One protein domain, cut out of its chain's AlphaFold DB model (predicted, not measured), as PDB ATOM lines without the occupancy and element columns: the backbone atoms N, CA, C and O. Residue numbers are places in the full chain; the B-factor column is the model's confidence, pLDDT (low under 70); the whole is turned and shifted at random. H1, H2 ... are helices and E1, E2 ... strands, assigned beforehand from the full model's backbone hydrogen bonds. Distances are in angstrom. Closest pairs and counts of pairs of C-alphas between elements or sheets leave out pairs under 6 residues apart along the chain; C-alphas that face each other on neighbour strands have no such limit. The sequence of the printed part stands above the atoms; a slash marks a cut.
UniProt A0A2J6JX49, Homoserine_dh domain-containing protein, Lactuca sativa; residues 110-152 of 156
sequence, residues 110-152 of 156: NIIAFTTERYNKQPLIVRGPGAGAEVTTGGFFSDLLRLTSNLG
ATOM      1  N   ASN A 110      -5.983  42.178  50.571       80.88
ATOM      2  CA  ASN A 110      -5.729  43.592  50.799       80.88
ATOM      3  C   ASN A 110      -6.639  44.442  49.903       80.88
ATOM      4  O   ASN A 110      -6.994  44.066  48.780       80.88
ATOM      5  N   ILE A 111      -7.026  45.614  50.405       87.06
ATOM      6  CA  ILE A 111      -7.832  46.591  49.673       87.06
ATOM      7  C   ILE A 111      -7.270  47.989  49.880       87.06
ATOM      8  O   ILE A 111      -6.925  48.374  50.995       87.06
ATOM      9  N   ILE A 112      -7.234  48.761  48.802       89.62
ATOM     10  CA  ILE A 112      -6.909  50.183  48.823       89.62
ATOM     11  C   ILE A 112      -8.031  50.917  48.090       89.62
ATOM     12  O   ILE A 112      -8.522  50.459  47.056       89.62
ATOM     13  N   ALA A 113      -8.467  52.040  48.654       91.50
ATOM     14  CA  ALA A 113      -9.477  52.898  48.055       91.50
ATOM     15  C   ALA A 113      -8.899  54.286  47.799       91.50
ATOM     16  O   ALA A 113      -8.511  54.976  48.739       91.50
ATOM     17  N   PHE A 114      -8.891  54.698  46.536       91.06
ATOM     18  CA  PHE A 114      -8.440  56.016  46.117       91.06
ATOM     19  C   PHE A 114      -9.648  56.917  45.877       91.06
ATOM     20  O   PHE A 114     -10.510  56.611  45.051       91.06
ATOM     21  N   THR A 115      -9.693  58.038  46.589       91.38
ATOM     22  CA  THR A 115     -10.651  59.118  46.334       91.38
ATOM     23  C   THR A 115      -9.864  60.298  45.789       91.38
ATOM     24  O   THR A 115      -8.952  60.784  46.447       91.38
ATOM     25  N   THR A 116     -10.184  60.725  44.573       90.31
ATOM     26  CA  THR A 116      -9.500  61.831  43.885       90.31
ATOM     27  C   THR A 116     -10.534  62.784  43.302       90.31
ATOM     28  O   THR A 116     -11.721  62.469  43.292       90.31
ATOM     29  N   GLU A 117     -10.110  63.924  42.753       90.44
ATOM     30  CA  GLU A 117     -11.020  64.842  42.051       90.44
ATOM     31  C   GLU A 117     -11.812  64.142  40.936       90.44
ATOM     32  O   GLU A 117     -13.015  64.358  40.784       90.44
ATOM     33  N   ARG A 118     -11.152  63.238  40.197       91.50
ATOM     34  CA  ARG A 118     -11.780  62.433  39.138       91.50
ATOM     35  C   ARG A 118     -12.694  61.338  39.696       91.50
ATOM     36  O   ARG A 118     -13.718  61.038  39.091       91.50
ATOM     37  N   TYR A 119     -12.333  60.745  40.833       89.69
ATOM     38  CA  TYR A 119     -13.057  59.647  41.486       89.69
ATOM     39  C   TYR A 119     -13.681  60.095  42.819       89.69
ATOM     40  O   TYR A 119     -13.479  59.463  43.854       89.69
ATOM     41  N   ASN A 120     -14.431  61.203  42.810       88.19
ATOM     42  CA  ASN A 120     -15.000  61.797  44.029       88.19
ATOM     43  C   ASN A 120     -16.354  61.190  44.448       88.19
ATOM     44  O   ASN A 120     -16.663  61.127  45.634       88.19
ATOM     45  N   LYS A 121     -17.168  60.726  43.490       86.56
ATOM     46  CA  LYS A 121     -18.480  60.099  43.753       86.56
ATOM     47  C   LYS A 121     -18.369  58.612  44.063       86.56
ATOM     48  O   LYS A 121     -19.136  58.085  44.863       86.56
ATOM     49  N   GLN A 122     -17.439  57.934  43.398       86.88
ATOM     50  CA  GLN A 122     -17.201  56.510  43.563       86.88
ATOM     51  C   GLN A 122     -15.689  56.283  43.632       86.88
ATOM     52  O   GLN A 122     -15.022  56.429  42.605       86.88
ATOM     53  N   PRO A 123     -15.150  55.954  44.820       89.94
ATOM     54  CA  PRO A 123     -13.727  55.698  44.981       89.94
ATOM     55  C   PRO A 123     -13.262  54.558  44.076       89.94
ATOM     56  O   PRO A 123     -13.967  53.558  43.904       89.94
ATOM     57  N   LEU A 124     -12.053  54.688  43.536       90.88
ATOM     58  CA  LEU A 124     -11.392  53.603  42.824       90.88
ATOM     59  C   LEU A 124     -10.926  52.564  43.846       90.88
ATOM     60  O   LEU A 124     -10.111  52.862  44.717       90.88
ATOM     61  N   ILE A 125     -11.451  51.346  43.736       90.31
ATOM     62  CA  ILE A 125     -11.123  50.241  44.635       90.31
ATOM     63  C   ILE A 125     -10.151  49.292  43.943       90.31
ATOM     64  O   ILE A 125     -10.492  48.694  42.925       90.31
ATOM     65  N   VAL A 126      -8.976  49.105  44.541       88.69
ATOM     66  CA  VAL A 126      -8.015  48.068  44.155       88.69
ATOM     67  C   VAL A 126      -8.044  46.996  45.235       88.69
ATOM     68  O   VAL A 126      -7.806  47.286  46.405       88.69
ATOM     69  N   ARG A 127      -8.385  45.762  44.856       85.62
ATOM     70  CA  ARG A 127      -8.459  44.606  45.758       85.62
ATOM     71  C   ARG A 127      -7.699  43.440  45.147       85.62
ATOM     72  O   ARG A 127      -7.847  43.175  43.957       85.62
ATOM     73  N   GLY A 128      -6.965  42.718  45.979       81.19
ATOM     74  CA  GLY A 128      -6.296  41.487  45.588       81.19
ATOM     75  C   GLY A 128      -5.706  40.756  46.791       81.19
ATOM     76  O   GLY A 128      -5.741  41.289  47.901       81.19
ATOM     77  N   PRO A 129      -5.163  39.549  46.583       75.12
ATOM     78  CA  PRO A 129      -4.454  38.822  47.628       75.12
ATOM     79  C   PRO A 129      -3.282  39.664  48.144       75.12
ATOM     80  O   PRO A 129      -2.448  40.125  47.367       75.12
ATOM     81  N   GLY A 130      -3.251  39.895  49.456       64.00
ATOM     82  CA  GLY A 130      -2.271  40.767  50.098       64.00
ATOM     83  C   GLY A 130      -0.924  40.120  50.397       64.00
ATOM     84  O   GLY A 130       0.062  40.818  50.603       64.00
ATOM     85  N   ALA A 131      -0.894  38.789  50.428       59.56
ATOM     86  CA  ALA A 131       0.275  37.991  50.758       59.56
ATOM     87  C   ALA A 131       0.250  36.673  49.975       59.56
ATOM     88  O   ALA A 131      -0.811  36.085  49.752       59.56
ATOM     89  N   GLY A 132       1.431  36.213  49.564       57.38
ATOM     90  CA  GLY A 132       1.621  34.978  48.807       57.38
ATOM     91  C   GLY A 132       2.888  35.049  47.962       57.38
ATOM     92  O   GLY A 132       3.124  36.053  47.284       57.38
ATOM     93  N   ALA A 133       3.707  33.994  48.007       62.88
ATOM     94  CA  ALA A 133       5.004  33.962  47.327       62.88
ATOM     95  C   ALA A 133       4.871  34.239  45.818       62.88
ATOM     96  O   ALA A 133       5.629  35.033  45.269       62.88
ATOM     97  N   GLU A 134       3.860  33.661  45.168       63.56
ATOM     98  CA  GLU A 134       3.614  33.829  43.729       63.56
ATOM     99  C   GLU A 134       3.182  35.258  43.363       63.56
ATOM    100  O   GLU A 134       3.725  35.846  42.430       63.56
ATOM    101  N   VAL A 135       2.260  35.851  44.131       62.34
ATOM    102  CA  VAL A 135       1.751  37.218  43.894       62.34
ATOM    103  C   VAL A 135       2.861  38.251  44.096       62.34
ATOM    104  O   VAL A 135       3.022  39.167  43.291       62.34
ATOM    105  N   THR A 136       3.671  38.061  45.138       66.31
ATOM    106  CA  THR A 136       4.800  38.942  45.459       66.31
ATOM    107  C   THR A 136       5.892  38.838  44.391       66.31
ATOM    108  O   THR A 136       6.372  39.856  43.896       66.31
ATOM    109  N   THR A 137       6.233  37.616  43.961       62.91
ATOM    110  CA  THR A 137       7.220  37.381  42.889       62.91
ATOM    111  C   THR A 137       6.764  37.986  41.561       62.91
ATOM    112  O   THR A 137       7.573  38.572  40.843       62.91
ATOM    113  N   GLY A 138       5.467  37.907  41.248       65.94
ATOM    114  CA  GLY A 138       4.888  38.550  40.069       65.94
ATOM    115  C   GLY A 138       5.040  40.075  40.078       65.94
ATOM    116  O   GLY A 138       5.381  40.655  39.048       65.94
ATOM    117  N   GLY A 139       4.852  40.715  41.239       70.56
ATOM    118  CA  GLY A 139       5.087  42.152  41.420       70.56
ATOM    119  C   GLY A 139       6.536  42.541  41.122       70.56
ATOM    120  O   GLY A 139       6.784  43.348  40.228       70.56
ATOM    121  N   PHE A 140       7.493  41.873  41.776       74.75
ATOM    122  CA  PHE A 140       8.925  42.087  41.530       74.75
ATOM    123  C   PHE A 140       9.318  41.875  40.063       74.75
ATOM    124  O   PHE A 140      10.087  42.655  39.503       74.75
ATOM    125  N   PHE A 141       8.793  40.829  39.418       74.94
ATOM    126  CA  PHE A 141       9.080  40.557  38.012       74.94
ATOM    127  C   PHE A 141       8.521  41.648  37.089       74.94
ATOM    128  O   PHE A 141       9.192  42.050  36.140       74.94
ATOM    129  N   SER A 142       7.325  42.173  37.378       74.62
ATOM    130  CA  SER A 142       6.756  43.294  36.623       74.62
ATOM    131  C   SER A 142       7.618  44.551  36.736       74.62
ATOM    132  O   SER A 142       7.882  45.196  35.720       74.62
ATOM    133  N   ASP A 143       8.110  44.863  37.933       79.69
ATOM    134  CA  ASP A 143       8.997  46.007  38.145       79.69
ATOM    135  C   ASP A 143      10.334  45.828  37.417       79.69
ATOM    136  O   ASP A 143      10.807  46.756  36.760       79.69
ATOM    137  N   LEU A 144      10.897  44.614  37.423       81.06
ATOM    138  CA  LEU A 144      12.096  44.293  36.648       81.06
ATOM    139  C   LEU A 144      11.873  44.500  35.142       81.06
ATOM    140  O   LEU A 144      12.716  45.099  34.478       81.06
ATOM    141  N   LEU A 145      10.732  44.062  34.602       80.88
ATOM    142  CA  LEU A 145      10.378  44.289  33.196       80.88
ATOM    143  C   LEU A 145      10.204  45.777  32.866       80.88
ATOM    144  O   LEU A 145      10.585  46.221  31.782       80.88
ATOM    145  N   ARG A 146       9.641  46.570  33.783       81.00
ATOM    146  CA  ARG A 146       9.524  48.026  33.614       81.00
ATOM    147  C   ARG A 146      10.895  48.693  33.598       81.00
ATOM    148  O   ARG A 146      11.139  49.546  32.747       81.00
ATOM    149  N   LEU A 147      11.797  48.282  34.491       80.94
ATOM    150  CA  LEU A 147      13.172  48.783  34.539       80.94
ATOM    151  C   LEU A 147      13.931  48.477  33.246       80.94
ATOM    152  O   LEU A 147      14.549  49.377  32.683       80.94
ATOM    153  N   THR A 148      13.854  47.246  32.737       82.12
ATOM    154  CA  THR A 148      14.530  46.876  31.483       82.12
ATOM    155  C   THR A 148      13.922  47.575  30.273       82.12
ATOM    156  O   THR A 148      14.656  47.949  29.365       82.12
ATOM    157  N   SER A 149      12.611  47.824  30.273       77.56
ATOM    158  CA  SER A 149      11.940  48.586  29.213       77.56
ATOM    159  C   SER A 149      12.351  50.064  29.215       77.56
ATOM    160  O   SER A 149      12.597  50.632  28.155       77.56
ATOM    161  N   ASN A 150      12.479  50.677  30.395       74.62
ATOM    162  CA  ASN A 150      12.879  52.081  30.536       74.62
ATOM    163  C   ASN A 150      14.383  52.311  30.307       74.62
ATOM    164  O   ASN A 150      14.765  53.373  29.826       74.62
ATOM    165  N   LEU A 151      15.237  51.337  30.637       71.31
ATOM    166  CA  LEU A 151      16.692  51.411  30.434       71.31
ATOM    167  C   LEU A 151      17.143  50.860  29.070       71.31
ATOM    168  O   LEU A 151      18.242  51.166  28.619       71.31
ATOM    169  N   GLY A 152      16.317  50.027  28.432       58.12
ATOM    170  CA  GLY A 152      16.584  49.398  27.137       58.12
ATOM    171  C   GLY A 152      15.985  50.134  25.936       58.12
ATOM    172  O   GLY A 152      16.259  49.747  24.801       58.12
TER     173      GLY A 152
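What this domain is: This is residues 110 to 152 of the 156 residues of the protein "Homoserine_dh domain-containing protein" of Lactuca sativa (UniProt A0A2J6JX49). A two-stranded hairpin, E1 and E2, and one long helix, H1, make the two arms of an open V, joined by residues 130 to 132. H1 sticks out, with residues 132 to 152 standing free. The printed part has 43 residues, in the order E1, E2, H1, of mixed class, with an antiparallel sheet. It is extended, with a radius of gyration of the C-alphas of 14.6 A, and flat, spanning 39 by 27 by 7 A.

How they stand to each other: E1, residues 110 to 114, and E2, residues 124 to 129, form a hairpin, antiparallel at 167 degrees. N 112 and O 126 are within hydrogen-bond range at 2.9 A, as are N 124 and O 114 at 2.9 A. H1, residues 133 to 152, is apart from E1. The closest C-alphas of E2 and H1, those of Pro 129 and Val 135, are 7.4 A apart. In H1 every O i to N i+4 pair is within hydrogen-bond range.

Where its parts are: E1 begins at C-alpha 110 (-5.729, 43.592, 50.799) and measures 13.6 A; E2 measures 17.0 A. H1 measures 27.9 A and ends at C-alpha 152 (16.584, 49.398, 27.137).

The domain as a whole: The C-alphas farthest apart, those of Lys 121 and Gly 152, are 40.3 A apart. The printed part has no cut; the link E1 to E2 is short, E2 to H1 tight. Residues 130 to 138 and 152 have pLDDT under 70.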